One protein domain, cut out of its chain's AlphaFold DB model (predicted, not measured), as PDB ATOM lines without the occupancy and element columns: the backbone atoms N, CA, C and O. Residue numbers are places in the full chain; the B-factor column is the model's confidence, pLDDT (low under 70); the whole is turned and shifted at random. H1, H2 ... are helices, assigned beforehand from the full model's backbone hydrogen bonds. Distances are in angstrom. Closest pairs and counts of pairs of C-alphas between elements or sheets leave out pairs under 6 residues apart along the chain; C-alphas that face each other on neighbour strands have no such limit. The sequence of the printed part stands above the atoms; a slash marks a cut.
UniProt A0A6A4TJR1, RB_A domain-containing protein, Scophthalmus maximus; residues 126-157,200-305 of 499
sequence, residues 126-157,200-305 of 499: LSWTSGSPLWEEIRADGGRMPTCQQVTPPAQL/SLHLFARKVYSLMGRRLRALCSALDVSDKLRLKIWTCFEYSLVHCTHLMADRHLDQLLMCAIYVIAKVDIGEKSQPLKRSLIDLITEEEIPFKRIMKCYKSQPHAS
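This is residues 126 to 157 and 200 to 305 of the 499 residues of the protein "RB_A domain-containing protein" of Scophthalmus maximus (UniProt A0A6A4TJR1). Look first at three long helices: H3, the longest, folds back into H4 as a helical hairpin, and H6 crosses one side of this hairpin steeply, most of its contacts there being with H4. At one end of the long axis H1 sits by the first residues of H3, at the opposite end H7 lies beyond the last residues of H6 and touches no helix, and the short H2 packs on H3. You will find 138 printed residues with eight named helices, H1 to H8 in order along the chain, and no named strand; the class is all helix, the named elements being helices throughout. The printed part is only just compact, close to loose, with a radius of gyration of the C-alphas of 16.8 A, and its C-alphas span 51 by 33 by 31 A.

Find C-alpha 200 at (373.116, 192.162, 211.111); from there H3, residues 200 to 221, runs 32.0 A to C-alpha 221 at (342.875, 201.142, 216.710). Next, H4 takes residues 227 to 243 and is 23.8 A long. H5, residues 245 to 248, is a short helix of 5.7 A. H6, residues 253 to 272, covers 28.9 A, ending at C-alpha 272 at (344.512, 220.251, 225.313). H7 is residues 275 to 281, 10.3 A, and H8 is residues 291 to 300, 14.2 A. Go back before the cut for H1, residues 134 to 140, 9.9 A, and H2, residues 148 to 151, 5.4 A.

Begin at H3, the hub, which touches five other helices. H3 and H4 form a hairpin at a shallow tilt of 32 degrees, opposite ways; residues 213 to 220 of H3 touch residues 230 to 234 of H4, and the closest C-alphas, of Cys 220 and Arg 230, are 6.8 A apart. H6 touches H4 with 15 pairs of C-alphas within 8 A, at a steep tilt of 51 degrees, opposite ways; look at Phe 237 and Ala 260, the closest C-alphas, 5.5 A apart. H6 also touches H3, at a steep tilt of 51 degrees, the same way, the closest C-alphas being those of Leu 216 and Leu 257 at 7.4 A. Helix packing is mostly crossed, one of six tilted pairs that touch being shallow. H8 only just touches H3, with 3 pairs of C-alphas within 8 A; the closest are those of Leu 219 and Cys 297, 6.7 A apart, and the lines are about perpendicular at 77 degrees. H8 only just touches H6 too, with 3 pairs, the closest C-alphas being those of Tyr 262 and Phe 291 at 6.5 A. H1 touches H3 at residues 200 to 201 alone, with the C-alphas of Glu 137 and Leu 201 closest at 6.4 A. H2 touches H3, the closest C-alphas being those of Val 151 and Arg 206 at 5.3 A. H5 and H4 only just touch, and only at the corner, with 3 pairs; the closest C-alphas, of Leu 241 and Met 248, are 7.7 A apart. H7 is close to H6 but not clearly touching, with the C-alphas of Gly 270 and Arg 278 closest at 7.9 A. In H1, H3, H4, H6 and H8 every O i to N i+4 pair is within hydrogen-bond range; in H7 it is 1 of 3, beside 3 of 4 O i to N i+3 pairs, and H2 and H5 are too short for an i+4 pair.

The two C-alphas farthest apart, of Ser 200 and Leu 276, are 52.1 A apart. Residues 158 to 199 are not printed, and C-alphas 157 and 200 stand 21.5 A apart across the cut. Of the links printed whole, none is long. Mean pLDDT of the printed part is 81.4; residues 153 to 157, 269 to 289 and 302 to 305 are under 70.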
ATOM      1  N   LEU A 126     364.212 187.943 223.775       93.44
ATOM      2  CA  LEU A 126     365.391 187.072 223.959       93.44
ATOM      3  C   LEU A 126     366.700 187.738 223.497       93.44
ATOM      4  O   LEU A 126     367.733 187.598 224.152       93.44
ATOM      5  N   SER A 127     366.642 188.508 222.408       94.44
ATOM      6  CA  SER A 127     367.774 189.295 221.897       94.44
ATOM      7  C   SER A 127     368.171 190.483 222.784       94.44
ATOM      8  O   SER A 127     369.285 190.978 222.639       94.44
ATOM      9  N   TRP A 128     367.319 190.898 223.726       95.31
ATOM     10  CA  TRP A 128     367.559 192.000 224.666       95.31
ATOM     11  C   TRP A 128     368.021 191.525 226.053       95.31
ATOM     12  O   TRP A 128     368.175 192.331 226.969       95.31
ATOM     13  N   THR A 129     368.262 190.224 226.231       95.69
ATOM     14  CA  THR A 129     368.860 189.695 227.467       95.69
ATOM     15  C   THR A 129     370.293 190.204 227.648       95.69
ATOM     16  O   THR A 129     371.009 190.389 226.663       95.69
ATOM     17  N   SER A 130     370.753 190.432 228.882       92.62
ATOM     18  CA  SER A 130     372.084 191.024 229.140       92.62
ATOM     19  C   SER A 130     373.264 190.188 228.610       92.62
ATOM     20  O   SER A 130     374.331 190.734 228.347       92.62
ATOM     21  N   GLY A 131     373.075 188.878 228.403       91.88
ATOM     22  CA  GLY A 131     374.060 187.978 227.780       91.88
ATOM     23  C   GLY A 131     373.998 187.894 226.247       91.88
ATOM     24  O   GLY A 131     374.619 187.009 225.664       91.88
ATOM     25  N   SER A 132     373.214 188.750 225.585       93.69
ATOM     26  CA  SER A 132     373.017 188.724 224.130       93.69
ATOM     27  C   SER A 132     374.170 189.387 223.354       93.69
ATOM     28  O   SER A 132     374.571 190.499 223.708       93.69
ATOM     29  N   PRO A 133     374.637 188.808 222.226       92.25
ATOM     30  CA  PRO A 133     375.625 189.449 221.350       92.25
ATOM     31  C   PRO A 133     375.100 190.730 220.673       92.25
ATOM     32  O   PRO A 133     375.884 191.512 220.143       92.25
ATOM     33  N   LEU A 134     373.786 191.001 220.730       93.44
ATOM     34  CA  LEU A 134     373.200 192.262 220.258       93.44
ATOM     35  C   LEU A 134     373.873 193.490 220.904       93.44
ATOM     36  O   LEU A 134     374.043 194.517 220.250       93.44
ATOM     37  N   TRP A 135     374.301 193.385 222.166       93.75
ATOM     38  CA  TRP A 135     374.968 194.476 222.887       93.75
ATOM     39  C   TRP A 135     376.397 194.758 222.413       93.75
ATOM     40  O   TRP A 135     376.938 195.819 222.729       93.75
ATOM     41  N   GLU A 136     377.014 193.836 221.675       91.94
ATOM     42  CA  GLU A 136     378.324 194.027 221.043       91.94
ATOM     43  C   GLU A 136     378.154 194.750 219.703       91.94
ATOM     44  O   GLU A 136     378.812 195.762 219.467       91.94
ATOM     45  N   GLU A 137     377.180 194.320 218.895       91.00
ATOM     46  CA  GLU A 137     376.780 194.963 217.633       91.00
ATOM     47  C   GLU A 137     376.342 196.426 217.853       91.00
ATOM     48  O   GLU A 137     376.850 197.337 217.202       91.00
ATOM     49  N   ILE A 138     375.468 196.686 218.838       91.00
ATOM     50  CA  ILE A 138     375.043 198.050 219.222       91.00
ATOM     51  C   ILE A 138     376.236 198.902 219.686       91.00
ATOM     52  O   ILE A 138     376.282 200.105 219.438       91.00
ATOM     53  N   ARG A 139     377.217 198.301 220.371       90.94
ATOM     54  CA  ARG A 139     378.414 199.009 220.850       90.94
ATOM     55  C   ARG A 139     379.372 199.344 219.707       90.94
ATOM     56  O   ARG A 139     379.984 200.408 219.749       90.94
ATOM     57  N   ALA A 140     379.468 198.480 218.697       88.44
ATOM     58  CA  ALA A 140     380.206 198.748 217.467       88.44
ATOM     59  C   ALA A 140     379.567 199.894 216.658       88.44
ATOM     60  O   ALA A 140     380.285 200.769 216.179       88.44
ATOM     61  N   ASP A 141     378.231 199.963 216.596       84.94
ATOM     62  CA  ASP A 141     377.469 201.031 215.920       84.94
ATOM     63  C   ASP A 141     377.347 202.328 216.763       84.94
ATOM     64  O   ASP A 141     376.327 203.016 216.800       84.94
ATOM     65  N   GLY A 142     378.402 202.671 217.511       83.44
ATOM     66  CA  GLY A 142     378.476 203.906 218.300       83.44
ATOM     67  C   GLY A 142     377.579 203.947 219.547       83.44
ATOM     68  O   GLY A 142     377.301 205.035 220.061       83.44
ATOM     69  N   GLY A 143     377.131 202.787 220.040       83.19
ATOM     70  CA  GLY A 143     376.374 202.643 221.286       83.19
ATOM     71  C   GLY A 143     374.882 202.963 221.181       83.19
ATOM     72  O   GLY A 143     374.277 203.301 222.198       83.19
ATOM     73  N   ARG A 144     374.295 202.915 219.979       87.00
ATOM     74  CA  ARG A 144     372.881 203.241 219.716       87.00
ATOM     75  C   ARG A 144     372.252 202.253 218.737       87.00
ATOM     76  O   ARG A 144     372.946 201.500 218.063       87.00
ATOM     77  N   MET A 145     370.924 202.265 218.666       91.25
ATOM     78  CA  MET A 145     370.184 201.531 217.638       91.25
ATOM     79  C   MET A 145     370.130 202.346 216.332       91.25
ATOM     80  O   MET A 145     369.893 203.555 216.417       91.25
ATOM     81  N   PRO A 146     370.244 201.729 215.139       92.12
ATOM     82  CA  PRO A 146     369.866 202.373 213.881       92.12
ATOM     83  C   PRO A 146     368.433 202.918 213.932       92.12
ATOM     84  O   PRO A 146     367.537 202.269 214.484       92.12
ATOM     85  N   THR A 147     368.192 204.092 213.349       90.88
ATOM     86  CA  THR A 147     366.857 204.713 213.301       90.88
ATOM     87  C   THR A 147     365.954 204.016 212.283       90.88
ATOM     88  O   THR A 147     366.423 203.349 211.358       90.88
ATOM     89  N   CYS A 148     364.639 204.194 212.407       88.75
ATOM     90  CA  CYS A 148     363.661 203.642 211.474       88.75
ATOM     91  C   CYS A 148     363.927 204.121 210.036       88.75
ATOM     92  O   CYS A 148     363.868 203.318 209.104       88.75
ATOM     93  N   GLN A 149     364.323 205.388 209.862       85.75
ATOM     94  CA  GLN A 149     364.690 205.979 208.568       85.75
ATOM     95  C   GLN A 149     365.964 205.367 207.953       85.75
ATOM     96  O   GLN A 149     366.074 205.296 206.731       85.75
ATOM     97  N   GLN A 150     366.923 204.910 208.766       84.06
ATOM     98  CA  GLN A 150     368.150 204.264 208.274       84.06
ATOM     99  C   GLN A 150     367.915 202.828 207.779       84.06
ATOM    100  O   GLN A 150     368.708 202.317 206.989       84.06
ATOM    101  N   VAL A 151     366.843 202.168 208.234       84.75
ATOM    102  CA  VAL A 151     366.605 200.734 207.976       84.75
ATOM    103  C   VAL A 151     365.331 200.432 207.184       84.75
ATOM    104  O   VAL A 151     365.191 199.325 206.663       84.75
ATOM    105  N   THR A 152     364.414 201.391 207.055       77.56
ATOM    106  CA  THR A 152     363.141 201.241 206.336       77.56
ATOM    107  C   THR A 152     363.184 202.029 205.023       77.56
ATOM    108  O   THR A 152     363.382 203.243 205.061       77.56
ATOM    109  N   PRO A 153     362.998 201.390 203.849       65.19
ATOM    110  CA  PRO A 153     362.969 202.101 202.572       65.19
ATOM    111  C   PRO A 153     361.859 203.169 202.530       65.19
ATOM    112  O   PRO A 153     360.760 202.896 203.021       65.19
ATOM    113  N   PRO A 154     362.069 204.338 201.886       50.81
ATOM    114  CA  PRO A 154     361.084 205.427 201.865       50.81
ATOM    115  C   PRO A 154     359.683 205.026 201.378       50.81
ATOM    116  O   PRO A 154     358.691 205.541 201.877       50.81
ATOM    117  N   ALA A 155     359.593 204.045 200.474       48.47
ATOM    118  CA  ALA A 155     358.336 203.489 199.960       48.47
ATOM    119  C   ALA A 155     357.499 202.690 200.993       48.47
ATOM    120  O   ALA A 155     356.517 202.054 200.619       48.47
ATOM    121  N   GLN A 156     357.897 202.663 202.270       52.44
ATOM    122  CA  GLN A 156     357.180 201.998 203.369       52.44
ATOM    123  C   GLN A 156     356.965 202.911 204.594       52.44
ATOM    124  O   GLN A 156     356.630 202.414 205.671       52.44
ATOM    125  N   LEU A 157     357.178 204.225 204.456       54.44
ATOM    126  CA  LEU A 157     357.003 205.202 205.533       54.44
ATOM    127  C   LEU A 157     355.675 205.960 205.377       54.44
ATOM    128  O   LEU A 157     355.505 206.735 204.437       54.44
ATOM    129  N   SER A 200     373.925 192.954 210.171       84.88
ATOM    130  CA  SER A 200     373.116 192.162 211.111       84.88
ATOM    131  C   SER A 200     372.191 193.043 211.964       84.88
ATOM    132  O   SER A 200     370.982 192.801 212.028       84.88
ATOM    133  N   LEU A 201     372.751 194.110 212.542       89.56
ATOM    134  CA  LEU A 201     372.049 195.095 213.358       89.56
ATOM    135  C   LEU A 201     370.981 195.884 212.581       89.56
ATOM    136  O   LEU A 201     369.874 196.048 213.087       89.56
ATOM    137  N   HIS A 202     371.264 196.326 211.349       89.12
ATOM    138  CA  HIS A 202     370.286 197.035 210.508       89.12
ATOM    139  C   HIS A 202     369.109 196.126 210.113       89.12
ATOM    140  O   HIS A 202     367.949 196.543 210.174       89.12
ATOM    141  N   LEU A 203     369.376 194.861 209.766       86.50
ATOM    142  CA  LEU A 203     368.331 193.876 209.467       86.50
ATOM    143  C   LEU A 203     367.461 193.575 210.698       86.50
ATOM    144  O   LEU A 203     366.233 193.512 210.589       86.50
ATOM    145  N   PHE A 204     368.088 193.412 211.864       91.25
ATOM    146  CA  PHE A 204     367.395 193.213 213.134       91.25
ATOM    147  C   PHE A 204     366.540 194.437 213.508       91.25
ATOM    148  O   PHE A 204     365.348 194.282 213.771       91.25
ATOM    149  N   ALA A 205     367.093 195.653 213.426       92.00
ATOM    150  CA  ALA A 205     366.371 196.904 213.666       92.00
ATOM    151  C   ALA A 205     365.150 197.047 212.741       92.00
ATOM    152  O   ALA A 205     364.044 197.301 213.222       92.00
ATOM    153  N   ARG A 206     365.295 196.775 211.432       89.75
ATOM    154  CA  ARG A 206     364.172 196.764 210.475       89.75
ATOM    155  C   ARG A 206     363.046 195.830 210.921       89.75
ATOM    156  O   ARG A 206     361.872 196.193 210.830       89.75
ATOM    157  N   LYS A 207     363.383 194.637 211.422       90.69
ATOM    158  CA  LYS A 207     362.399 193.666 211.927       90.69
ATOM    159  C   LYS A 207     361.768 194.095 213.253       90.69
ATOM    160  O   LYS A 207     360.556 193.937 213.400       90.69
ATOM    161  N   VAL A 208     362.530 194.707 214.160       94.69
ATOM    162  CA  VAL A 208     362.016 195.316 215.398       94.69
ATOM    163  C   VAL A 208     361.009 196.426 215.089       94.69
ATOM    164  O   VAL A 208     359.871 196.349 215.555       94.69
ATOM    165  N   TYR A 209     361.350 197.403 214.242       95.19
ATOM    166  CA  TYR A 209     360.414 198.469 213.871       95.19
ATOM    167  C   TYR A 209     359.190 197.929 213.112       95.19
ATOM    168  O   TYR A 209     358.064 198.332 213.400       95.19
ATOM    169  N   SER A 210     359.362 196.943 212.223       92.00
ATOM    170  CA  SER A 210     358.243 196.288 211.516       92.00
ATOM    171  C   SER A 210     357.285 195.544 212.460       92.00
ATOM    172  O   SER A 210     356.073 195.518 212.234       92.00
ATOM    173  N   LEU A 211     357.809 194.928 213.524       93.56
ATOM    174  CA  LEU A 211     357.017 194.274 214.566       93.56
ATOM    175  C   LEU A 211     356.262 195.309 215.412       93.56
ATOM    176  O   LEU A 211     355.045 195.215 215.583       93.56
ATOM    177  N   MET A 212     356.971 196.331 215.883       95.94
ATOM    178  CA  MET A 212     356.425 197.371 216.755       95.94
ATOM    179  C   MET A 212     355.410 198.262 216.040       95.94
ATOM    180  O   MET A 212     354.374 198.574 216.616       95.94
ATOM    181  N   GLY A 213     355.619 198.592 214.763       94.00
ATOM    182  CA  GLY A 213     354.658 199.354 213.960       94.00
ATOM    183  C   GLY A 213     353.343 198.597 213.730       94.00
ATOM    184  O   GLY A 213     352.268 199.199 213.737       94.00
ATOM    185  N   ARG A 214     353.388 197.259 213.595       94.31
ATOM    186  CA  ARG A 214     352.172 196.419 213.592       94.31
ATOM    187  C   ARG A 214     351.448 196.477 214.939       94.31
ATOM    188  O   ARG A 214     350.241 196.711 214.956       94.31
ATOM    189  N   ARG A 215     352.167 196.295 216.054       95.50
ATOM    190  CA  ARG A 215     351.568 196.294 217.403       95.50
ATOM    191  C   ARG A 215     351.030 197.664 217.807       95.50
ATOM    192  O   ARG A 215     349.917 197.729 218.319       95.50
ATOM    193  N   LEU A 216     351.739 198.750 217.494       95.25
ATOM    194  CA  LEU A 216     351.277 200.117 217.741       95.25
ATOM    195  C   LEU A 216     349.990 200.421 216.971       95.25
ATOM    196  O   LEU A 216     349.035 200.881 217.585       95.25
ATOM    197  N   ARG A 217     349.919 200.118 215.665       93.44
ATOM    198  CA  ARG A 217     348.676 200.296 214.890       93.44
ATOM    199  C   ARG A 217     347.517 199.509 215.514       93.44
ATOM    200  O   ARG A 217     346.479 200.098 215.790       93.44
ATOM    201  N   ALA A 218     347.724 198.231 215.840       91.50
ATOM    202  CA  ALA A 218     346.697 197.397 216.470       91.50
ATOM    203  C   ALA A 218     346.263 197.886 217.870       91.50
ATOM    204  O   ALA A 218     345.088 197.775 218.215       91.50
ATOM    205  N   LEU A 219     347.180 198.429 218.682       90.94
ATOM    206  CA  LEU A 219     346.853 199.025 219.984       90.94
ATOM    207  C   LEU A 219     346.120 200.362 219.826       90.94
ATOM    208  O   LEU A 219     345.127 200.579 220.511       90.94
ATOM    209  N   CYS A 220     346.558 201.231 218.911       90.38
ATOM    210  CA  CYS A 220     345.917 202.519 218.647       90.38
ATOM    211  C   CYS A 220     344.484 202.357 218.128       90.38
ATOM    212  O   CYS A 220     343.590 203.010 218.656       90.38
ATOM    213  N   SER A 221     344.236 201.443 217.181       89.94
ATOM    214  CA  SER A 221     342.875 201.142 216.710       89.94
ATOM    215  C   SER A 221     341.981 200.557 217.812       89.94
ATOM    216  O   SER A 221     340.788 200.830 217.835       89.94
ATOM    217  N   ALA A 222     342.540 199.794 218.759       88.00
ATOM    218  CA  ALA A 222     341.803 199.258 219.912       88.00
ATOM    219  C   ALA A 222     341.651 200.254 221.085       88.00
ATOM    220  O   ALA A 222     340.998 199.938 222.082       88.00
ATOM    221  N   LEU A 223     342.281 201.429 221.007       85.56
ATOM    222  CA  LEU A 223     342.233 202.489 222.024       85.56
ATOM    223  C   LEU A 223     341.580 203.786 221.518       85.56
ATOM    224  O   LEU A 223     341.381 204.684 222.331       85.56
ATOM    225  N   ASP A 224     341.229 203.848 220.231       85.31
ATOM    226  CA  ASP A 224     340.748 205.032 219.503       85.31
ATOM    227  C   ASP A 224     341.748 206.210 219.507       85.31
ATOM    228  O   ASP A 224     341.450 207.356 219.839       85.31
ATOM    229  N   VAL A 225     343.010 205.899 219.188       85.31
ATOM    230  CA  VAL A 225     344.117 206.867 219.169       85.31
ATOM    231  C   VAL A 225     344.349 207.395 217.752       85.31
ATOM    232  O   VAL A 225     344.857 206.671 216.893       85.31
ATOM    233  N   SER A 226     344.033 208.679 217.549       87.75
ATOM    234  CA  SER A 226     344.208 209.407 216.279       87.75
ATOM    235  C   SER A 226     345.624 209.313 215.692       87.75
ATOM    236  O   SER A 226     346.614 209.244 216.423       87.75
ATOM    237  N   ASP A 227     345.744 209.377 214.362       87.25
ATOM    238  CA  ASP A 227     347.018 209.198 213.645       87.25
ATOM    239  C   ASP A 227     348.103 210.197 214.075       87.25
ATOM    240  O   ASP A 227     349.258 209.815 214.267       87.25
ATOM    241  N   LYS A 228     347.727 211.460 214.325       86.31
ATOM    242  CA  LYS A 228     348.636 212.503 214.835       86.31
ATOM    243  C   LYS A 228     349.219 212.143 216.207       86.31
ATOM    244  O   LYS A 228     350.400 212.385 216.458       86.31
ATOM    245  N   LEU A 229     348.413 211.536 217.081       86.75
ATOM    246  CA  LEU A 229     348.868 211.066 218.389       86.75
ATOM    247  C   LEU A 229     349.664 209.756 218.269       86.75
ATOM    248  O   LEU A 229     350.691 209.611 218.929       86.75
ATOM    249  N   ARG A 230     349.273 208.847 217.363       90.06
ATOM    250  CA  ARG A 230     350.054 207.643 217.024       90.06
ATOM    251  C   ARG A 230     351.457 207.994 216.526       90.06
ATOM    252  O   ARG A 230     352.405 207.315 216.912       90.06
ATOM    253  N   LEU A 231     351.610 209.058 215.736       90.44
ATOM    254  CA  LEU A 231     352.917 209.540 215.285       90.44
ATOM    255  C   LEU A 231     353.760 210.076 216.455       90.44
ATOM    256  O   LEU A 231     354.894 209.630 216.612       90.44
ATOM    257  N   LYS A 232     353.197 210.920 217.343       88.94
ATOM    258  CA  LYS A 232     353.880 211.337 218.594       88.94
ATOM    259  C   LYS A 232     354.341 210.117 219.422       88.94
ATOM    260  O   LYS A 232     355.465 210.104 219.925       88.94
ATOM    261  N   ILE A 233     353.496 209.083 219.551       92.44
ATOM    262  CA  ILE A 233     353.821 207.840 220.277       92.44
ATOM    263  C   ILE A 233     354.966 207.083 219.595       92.44
ATOM    264  O   ILE A 233     355.897 206.656 220.277       92.44
ATOM    265  N   TRP A 234     354.922 206.934 218.266       95.69
ATOM    266  CA  TRP A 234     355.983 206.275 217.504       95.69
ATOM    267  C   TRP A 234     357.331 206.974 217.696       95.69
ATOM    268  O   TRP A 234     358.305 206.320 218.056       95.69
ATOM    269  N   THR A 235     357.379 208.300 217.543       93.12
ATOM    270  CA  THR A 235     358.601 209.091 217.748       93.12
ATOM    271  C   THR A 235     359.147 208.938 219.169       93.12
ATOM    272  O   THR A 235     360.354 208.796 219.344       93.12
ATOM    273  N   CYS A 236     358.282 208.904 220.189       94.38
ATOM    274  CA  CYS A 236     358.693 208.667 221.575       94.38
ATOM    275  C   CYS A 236     359.276 207.256 221.783       94.38
ATOM    276  O   CYS A 236     360.306 207.100 222.445       94.38
ATOM    277  N   PHE A 237     358.652 206.235 221.189       96.75
ATOM    278  CA  PHE A 237     359.132 204.853 221.230       96.75
ATOM    279  C   PHE A 237     360.486 204.695 220.517       96.75
ATOM    280  O   PHE A 237     361.430 204.166 221.104       96.75
ATOM    281  N   GLU A 238     360.604 205.201 219.286       95.44
ATOM    282  CA  GLU A 238     361.833 205.152 218.489       95.44
ATOM    283  C   GLU A 238     362.976 205.906 219.179       95.44
ATOM    284  O   GLU A 238     364.046 205.336 219.379       95.44
ATOM    285  N   TYR A 239     362.737 207.138 219.643       93.06
ATOM    286  CA  TYR A 239     363.725 207.909 220.402       93.06
ATOM    287  C   TYR A 239     364.220 207.144 221.639       93.06
ATOM    288  O   TYR A 239     365.422 207.089 221.906       93.06
ATOM    289  N   SER A 240     363.309 206.497 222.371       95.12
ATOM    290  CA  SER A 240     363.661 205.690 223.543       95.12
ATOM    291  C   SER A 240     364.504 204.463 223.176       95.12
ATOM    292  O   SER A 240     365.434 204.127 223.908       95.12
ATOM    293  N   LEU A 241     364.235 203.816 222.039       94.25
ATOM    294  CA  LEU A 241     365.006 202.665 221.563       94.25
ATOM    295  C   LEU A 241     366.395 203.067 221.027       94.25
ATOM    296  O   LEU A 241     367.370 202.359 221.271       94.25
ATOM    297  N   VAL A 242     366.500 204.211 220.345       93.25
ATOM    298  CA  VAL A 242     367.743 204.725 219.738       93.25
ATOM    299  C   VAL A 242     368.683 205.357 220.768       93.25
ATOM    300  O   VAL A 242     369.883 205.096 220.729       93.25
ATOM    301  N   HIS A 243     368.169 206.183 221.685       90.38
ATOM    302  CA  HIS A 243     368.989 206.970 222.623       90.38
ATOM    303  C   HIS A 243     369.048 206.379 224.036       90.38
ATOM    304  O   HIS A 243     370.032 206.582 224.749       90.38
ATOM    305  N   CYS A 244     368.026 205.627 224.446       92.06
ATOM    306  CA  CYS A 244     367.925 205.024 225.775       92.06
ATOM    307  C   CYS A 244     367.935 203.487 225.704       92.06
ATOM    308  O   CYS A 244     367.301 202.826 226.521       92.06
ATOM    309  N   THR A 245     368.676 202.903 224.756       92.75
ATOM    310  CA  THR A 245     368.682 201.458 224.446       92.75
ATOM    311  C   THR A 245     368.982 200.562 225.656       92.75
ATOM    312  O   THR A 245     368.478 199.447 225.744       92.75
ATOM    313  N   HIS A 246     369.719 201.068 226.651       90.06
ATOM    314  CA  HIS A 246     369.945 200.402 227.942       90.06
ATOM    315  C   HIS A 246     368.645 200.069 228.710       90.06
ATOM    316  O   HIS A 246     368.634 199.158 229.533       90.06
ATOM    317  N   LEU A 247     367.534 200.767 228.439       91.94
ATOM    318  CA  LEU A 247     366.215 200.471 229.006       91.94
ATOM    319  C   LEU A 247     365.629 199.139 228.513       91.94
ATOM    320  O   LEU A 247     364.655 198.676 229.107       91.94
ATOM    321  N   MET A 248     366.191 198.533 227.464       94.56
ATOM    322  CA  MET A 248     365.769 197.225 226.965       94.56
ATOM    323  C   MET A 248     366.450 196.037 227.653       94.56
ATOM    324  O   MET A 248     365.959 194.922 227.502       94.56
ATOM    325  N   ALA A 249     367.529 196.249 228.417       93.44
ATOM    326  CA  ALA A 249     368.272 195.170 229.071       93.44
ATOM    327  C   ALA A 249     367.367 194.316 229.980       93.44
ATOM    328  O   ALA A 249     366.792 194.816 230.948       93.44
ATOM    329  N   ASP A 250     367.224 193.037 229.619       94.94
ATOM    330  CA  ASP A 250     366.346 192.041 230.251       94.94
ATOM    331  C   ASP A 250     364.851 192.448 230.307       94.94
ATOM    332  O   ASP A 250     364.110 192.051 231.212       94.94
ATOM    333  N   ARG A 251     364.380 193.232 229.322       94.31
ATOM    334  CA  ARG A 251     362.983 193.703 229.198       94.31
ATOM    335  C   ARG A 251     362.301 193.271 227.894       94.31
ATOM    336  O   ARG A 251     362.913 192.694 227.000       94.31
ATOM    337  N   HIS A 252     360.996 193.538 227.804       96.69
ATOM    338  CA  HIS A 252     360.148 193.204 226.650       96.69
ATOM    339  C   HIS A 252     359.791 194.470 225.860       96.69
ATOM    340  O   HIS A 252     359.367 195.452 226.469       96.69
ATOM    341  N   LEU A 253     359.879 194.457 224.523       96.19
ATOM    342  CA  LEU A 253     359.621 195.654 223.698       96.19
ATOM    343  C   LEU A 253     358.235 196.273 223.958       96.19
ATOM    344  O   LEU A 253     358.110 197.494 224.051       96.19
ATOM    345  N   ASP A 254     357.203 195.445 224.154       96.38
ATOM    346  CA  ASP A 254     355.848 195.939 224.440       96.38
ATOM    347  C   ASP A 254     355.750 196.718 225.763       96.38
ATOM    348  O   ASP A 254     354.857 197.546 225.908       96.38
ATOM    349  N   GLN A 255     356.656 196.505 226.728       94.81
ATOM    350  CA  GLN A 255     356.708 197.324 227.949       94.81
ATOM    351  C   GLN A 255     357.093 198.765 227.594       94.81
ATOM    352  O   GLN A 255     356.409 199.701 228.003       94.81
ATOM    353  N   LEU A 256     358.131 198.938 226.767       95.06
ATOM    354  CA  LEU A 256     358.557 200.247 226.271       95.06
ATOM    355  C   LEU A 256     357.464 200.894 225.404       95.06
ATOM    356  O   LEU A 256     357.185 202.083 225.554       95.06
ATOM    357  N   LEU A 257     356.788 200.105 224.562       95.31
ATOM    358  CA  LEU A 257     355.680 200.572 223.726       95.31
ATOM    359  C   LEU A 257     354.466 201.028 224.554       95.31
ATOM    360  O   LEU A 257     353.930 202.107 224.312       95.31
ATOM    361  N   MET A 258     354.051 200.256 225.565       92.12
ATOM    362  CA  MET A 258     352.955 200.635 226.467       92.12
ATOM    363  C   MET A 258     353.298 201.870 227.312       92.12
ATOM    364  O   MET A 258     352.422 202.704 227.546       92.12
ATOM    365  N   CYS A 259     354.560 202.032 227.725       92.56
ATOM    366  CA  CYS A 259     355.032 203.257 228.372       92.56
ATOM    367  C   CYS A 259     354.976 204.468 227.426       92.56
ATOM    368  O   CYS A 259     354.474 205.514 227.835       92.56
ATOM    369  N   ALA A 260     355.413 204.331 226.169       93.12
ATOM    370  CA  ALA A 260     355.332 205.402 225.172       93.12
ATOM    371  C   ALA A 260     353.874 205.811 224.880       93.12
ATOM    372  O   ALA A 260     353.571 207.004 224.859       93.12
ATOM    373  N   ILE A 261     352.957 204.840 224.740       90.69
ATOM    374  CA  ILE A 261     351.511 205.097 224.605       90.69
ATOM    375  C   ILE A 261     350.996 205.892 225.815       90.69
ATOM    376  O   ILE A 261     350.346 206.917 225.630       90.69
ATOM    377  N   TYR A 262     351.299 205.451 227.042       87.75
ATOM    378  CA  TYR A 262     350.807 206.099 228.262       87.75
ATOM    379  C   TYR A 262     351.321 207.536 228.428       87.75
ATOM    380  O   TYR A 262     350.524 208.452 228.630       87.75
ATOM    381  N   VAL A 263     352.639 207.743 228.325       88.12
ATOM    382  CA  VAL A 263     353.264 209.058 228.538       88.12
ATOM    383  C   VAL A 263     352.755 210.071 227.517       88.12
ATOM    384  O   VAL A 263     352.344 211.167 227.892       88.12
ATOM    385  N   ILE A 264     352.728 209.703 226.235       88.19
ATOM    386  CA  ILE A 264     352.337 210.628 225.172       88.19
ATOM    387  C   ILE A 264     350.828 210.896 225.167       88.19
ATOM    388  O   ILE A 264     350.437 212.048 224.980       88.19
ATOM    389  N   ALA A 265     349.980 209.898 225.446       83.56
ATOM    390  CA  ALA A 265     348.546 210.139 225.624       83.56
ATOM    391  C   ALA A 265     348.280 211.099 226.796       83.56
ATOM    392  O   ALA A 265     347.512 212.047 226.646       83.56
ATOM    393  N   LYS A 266     348.963 210.912 227.935       77.88
ATOM    394  CA  LYS A 266     348.806 211.790 229.102       77.88
ATOM    395  C   LYS A 266     349.271 213.226 228.836       77.88
ATOM    396  O   LYS A 266     348.586 214.167 229.228       77.88
ATOM    397  N   VAL A 267     350.399 213.409 228.144       78.81
ATOM    398  CA  VAL A 267     350.904 214.748 227.790       78.81
ATOM    399  C   VAL A 267     349.971 215.456 226.800       78.81
ATOM    400  O   VAL A 267     349.640 216.615 227.022       78.81
ATOM    401  N   ASP A 268     349.484 214.776 225.760       75.75
ATOM    402  CA  ASP A 268     348.613 215.381 224.736       75.75
ATOM    403  C   ASP A 268     347.229 215.790 225.293       75.75
ATOM    404  O   ASP A 268     346.693 216.839 224.933       75.75
ATOM    405  N   ILE A 269     346.686 215.020 226.245       64.81
ATOM    406  CA  ILE A 269     345.493 215.397 227.030       64.81
ATOM    407  C   ILE A 269     345.805 216.591 227.950       64.81
ATOM    408  O   ILE A 269     345.010 217.532 228.048       64.81
ATOM    409  N   GLY A 270     346.985 216.601 228.579       59.16
ATOM    410  CA  GLY A 270     347.471 217.710 229.402       59.16
ATOM    411  C   GLY A 270     347.631 219.029 228.634       59.16
ATOM    412  O   GLY A 270     347.290 220.082 229.178       59.16
ATOM    413  N   GLU A 271     348.089 218.982 227.379       62.91
ATOM    414  CA  GLU A 271     348.211 220.135 226.467       62.91
ATOM    415  C   GLU A 271     346.838 220.709 226.080       62.91
ATOM    416  O   GLU A 271     346.629 221.918 226.167       62.91
ATOM    417  N   LYS A 272     345.881 219.850 225.703       61.66
ATOM    418  CA  LYS A 272     344.512 220.251 225.313       61.66
ATOM    419  C   LYS A 272     343.684 220.802 226.478       61.66
ATOM    420  O   LYS A 272     342.757 221.587 226.277       61.66
ATOM    421  N   SER A 273     344.014 220.399 227.701       55.94
ATOM    422  CA  SER A 273     343.317 220.817 228.916       55.94
ATOM    423  C   SER A 273     343.770 222.205 229.374       55.94
ATOM    424  O   SER A 273     344.842 222.352 229.966       55.94
ATOM    425  N   GLN A 274     342.925 223.222 229.156       55.34
ATOM    426  CA  GLN A 274     343.105 224.566 229.731       55.34
ATOM    427  C   GLN A 274     343.385 224.493 231.245       55.34
ATOM    428  O   GLN A 274     342.785 223.660 231.933       55.34
ATOM    429  N   PRO A 275     344.239 225.376 231.804       55.81
ATOM    430  CA  PRO A 275     344.737 225.243 233.176       55.81
ATOM    431  C   PRO A 275     343.627 225.177 234.234       55.81
ATOM    432  O   PRO A 275     343.739 224.384 235.164       55.81
ATOM    433  N   LEU A 276     342.529 225.921 234.054       56.19
ATOM    434  CA  LEU A 276     341.392 225.914 234.981       56.19
ATOM    435  C   LEU A 276     340.603 224.585 234.968       56.19
ATOM    436  O   LEU A 276     340.018 224.215 235.980       56.19
ATOM    437  N   LYS A 277     340.615 223.829 233.857       53.88
ATOM    438  CA  LYS A 277     339.926 222.528 233.767       53.88
ATOM    439  C   LYS A 277     340.686 221.393 234.453       53.88
ATOM    440  O   LYS A 277     340.054 220.424 234.858       53.88
ATOM    441  N   ARG A 278     342.011 221.491 234.625       54.97
ATOM    442  CA  ARG A 278     342.835 220.397 235.185       54.97
ATOM    443  C   ARG A 278     342.366 219.973 236.583       54.97
ATOM    444  O   ARG A 278     342.183 218.788 236.821       54.97
ATOM    445  N   SER A 279     342.023 220.940 237.438       53.88
ATOM    446  CA  SER A 279     341.485 220.690 238.787       53.88
ATOM    447  C   SER A 279     340.070 220.082 238.828       53.88
ATOM    448  O   SER A 279     339.612 219.713 239.906       53.88
ATOM    449  N   LEU A 280     339.366 220.000 237.692       53.88
ATOM    450  CA  LEU A 280     338.090 219.284 237.548       53.88
ATOM    451  C   LEU A 280     338.284 217.926 236.860       53.88
ATOM    452  O   LEU A 280     337.566 216.982 237.170       53.88
ATOM    453  N   ILE A 281     339.268 217.801 235.965       53.94
ATOM    454  CA  ILE A 281     339.567 216.561 235.231       53.94
ATOM    455  C   ILE A 281     340.083 215.458 236.169       53.94
ATOM    456  O   ILE A 281     339.680 214.309 236.012       53.94
ATOM    457  N   ASP A 282     340.855 215.801 237.209       50.19
ATOM    458  CA  ASP A 282     341.244 214.852 238.273       50.19
ATOM    459  C   ASP A 282     340.036 214.240 239.027       50.19
ATOM    460  O   ASP A 282     340.183 213.225 239.707       50.19
ATOM    461  N   LEU A 283     338.836 214.824 238.892       47.62
ATOM    462  CA  LEU A 283     337.577 214.335 239.468       47.62
ATOM    463  C   LEU A 283     336.654 213.651 238.431       47.62
ATOM    464  O   LEU A 283     335.640 213.068 238.806       47.62
ATOM    465  N   ILE A 284     336.992 213.702 237.135       46.72
ATOM    466  CA  ILE A 284     336.203 213.159 236.010       46.72
ATOM    467  C   ILE A 284     337.067 212.128 235.257       46.72
ATOM    468  O   ILE A 284     337.430 212.274 234.089       46.72
ATOM    469  N   THR A 285     337.452 211.066 235.968       48.91
ATOM    470  CA  THR A 285     338.481 210.102 235.544       48.91
ATOM    471  C   THR A 285     337.989 209.040 234.545       48.91
ATOM    472  O   THR A 285     338.138 207.845 234.796       48.91
ATOM    473  N   GLU A 286     337.429 209.461 233.407       50.38
ATOM    474  CA  GLU A 286     337.045 208.573 232.287       50.38
ATOM    475  C   GLU A 286     337.667 208.977 230.927       50.38
ATOM    476  O   GLU A 286     337.765 208.134 230.034       50.38
ATOM    477  N   GLU A 287     338.151 210.221 230.759       52.84
ATOM    478  CA  GLU A 287     338.769 210.687 229.494       52.84
ATOM    479  C   GLU A 287     340.290 210.444 229.378       52.84
ATOM    480  O   GLU A 287     340.817 210.420 228.264       52.84
ATOM    481  N   GLU A 288     341.023 210.217 230.481       55.91
ATOM    482  CA  GLU A 288     342.393 209.687 230.360       55.91
ATOM    483  C   GLU A 288     342.362 208.294 229.698       55.91
ATOM    484  O   GLU A 288     341.400 207.537 229.825       55.91
ATOM    485  N   ILE A 289     343.460 207.889 229.052       61.91
ATOM    486  CA  ILE A 289     343.707 206.469 228.775       61.91
ATOM    487  C   ILE A 289     344.471 205.901 229.984       61.91
ATOM    488  O   ILE A 289     345.707 205.924 229.983       61.91
ATOM    489  N   PRO A 290     343.799 205.382 231.036       73.06
ATOM    490  CA  PRO A 290     344.508 204.800 232.163       73.06
ATOM    491  C   PRO A 290     345.335 203.614 231.675       73.06
ATOM    492  O   PRO A 290     344.913 202.864 230.789       73.06
ATOM    493  N   PHE A 291     346.466 203.350 232.330       77.38
ATOM    494  CA  PHE A 291     347.293 202.174 232.033       77.38
ATOM    495  C   PHE A 291     346.480 200.857 232.090       77.38
ATOM    496  O   PHE A 291     346.761 199.903 231.371       77.38
ATOM    497  N   LYS A 292     345.380 200.842 232.860       75.06
ATOM    498  CA  LYS A 292     344.355 199.786 232.896       75.06
ATOM    499  C   LYS A 292     343.640 199.549 231.546       75.06
ATOM    500  O   LYS A 292     343.403 198.389 231.219       75.06
ATOM    501  N   ARG A 293     343.327 200.587 230.746       73.62
ATOM    502  CA  ARG A 293     342.801 200.444 229.363       73.62
ATOM    503  C   ARG A 293     343.874 199.873 228.439       73.62
ATOM    504  O   ARG A 293     343.598 198.892 227.758       73.62
ATOM    505  N   ILE A 294     345.099 200.407 228.483       78.31
ATOM    506  CA  ILE A 294     346.233 199.920 227.671       78.31
ATOM    507  C   ILE A 294     346.472 198.423 227.931       78.31
ATOM    508  O   ILE A 294     346.456 197.617 227.004       78.31
ATOM    509  N   MET A 295     346.574 198.032 229.206       79.69
ATOM    510  CA  MET A 295     346.751 196.639 229.624       79.69
ATOM    511  C   MET A 295     345.551 195.740 229.288       79.69
ATOM    512  O   MET A 295     345.748 194.551 229.044       79.69
ATOM    513  N   LYS A 296     344.314 196.267 229.258       79.25
ATOM    514  CA  LYS A 296     343.127 195.520 228.798       79.25
ATOM    515  C   LYS A 296     343.211 195.248 227.295       79.25
ATOM    516  O   LYS A 296     343.033 194.103 226.887       79.25
ATOM    517  N   CYS A 297     343.522 196.266 226.490       70.88
ATOM    518  CA  CYS A 297     343.639 196.119 225.041       70.88
ATOM    519  C   CYS A 297     344.814 195.201 224.669       70.88
ATOM    520  O   CYS A 297     344.603 194.255 223.917       70.88
ATOM    521  N   TYR A 298     345.996 195.368 225.272       79.31
ATOM    522  CA  TYR A 298     347.142 194.467 225.075       79.31
ATOM    523  C   TYR A 298     346.803 192.999 225.396       79.31
ATOM    524  O   TYR A 298     347.003 192.122 224.559       79.31
ATOM    525  N   LYS A 299     346.177 192.721 226.551       79.31
ATOM    526  CA  LYS A 299     345.734 191.362 226.927       79.31
ATOM    527  C   LYS A 299     344.662 190.764 226.006       79.31
ATOM    528  O   LYS A 299     344.475 189.552 226.028       79.31
ATOM    529  N   SER A 300     343.960 191.584 225.221       75.38
ATOM    530  CA  SER A 300     342.980 191.120 224.229       75.38
ATOM    531  C   SER A 300     343.591 190.775 222.863       75.38
ATOM    532  O   SER A 300     342.904 190.203 222.019       75.38
ATOM    533  N   GLN A 301     344.873 191.086 222.627       72.25
ATOM    534  CA  GLN A 301     345.538 190.766 221.362       72.25
ATOM    535  C   GLN A 301     345.911 189.271 221.305       72.25
ATOM    536  O   GLN A 301     346.385 188.717 222.298       72.25
ATOM    537  N   PRO A 302     345.761 188.593 220.147       57.69
ATOM    538  CA  PRO A 302     345.856 187.129 220.058       57.69
ATOM    539  C   PRO A 302     347.240 186.535 220.378       57.69
ATOM    540  O   PRO A 302     347.358 185.329 220.561       57.69
ATOM    541  N   HIS A 303     348.293 187.353 220.479       51.06
ATOM    542  CA  HIS A 303     349.622 186.903 220.908       51.06
ATOM    543  C   HIS A 303     349.800 186.861 222.440       51.06
ATOM    544  O   HIS A 303     350.733 186.209 222.916       51.06
ATOM    545  N   ALA A 304     348.917 187.513 223.209       42.84
ATOM    546  CA  ALA A 304     349.012 187.631 224.667       42.84
ATOM    547  C   ALA A 304     348.444 186.424 225.442       42.84
ATOM    548  O   ALA A 304     348.713 186.297 226.635       42.84
ATOM    549  N   SER A 305     347.666 185.548 224.794       36.97
ATOM    550  CA  SER A 305     346.934 184.443 225.440       36.97
ATOM    551  C   SER A 305     347.534 183.047 225.225       36.97
ATOM    552  O   SER A 305     347.360 182.177 226.072       36.97
TER     553      SER A 305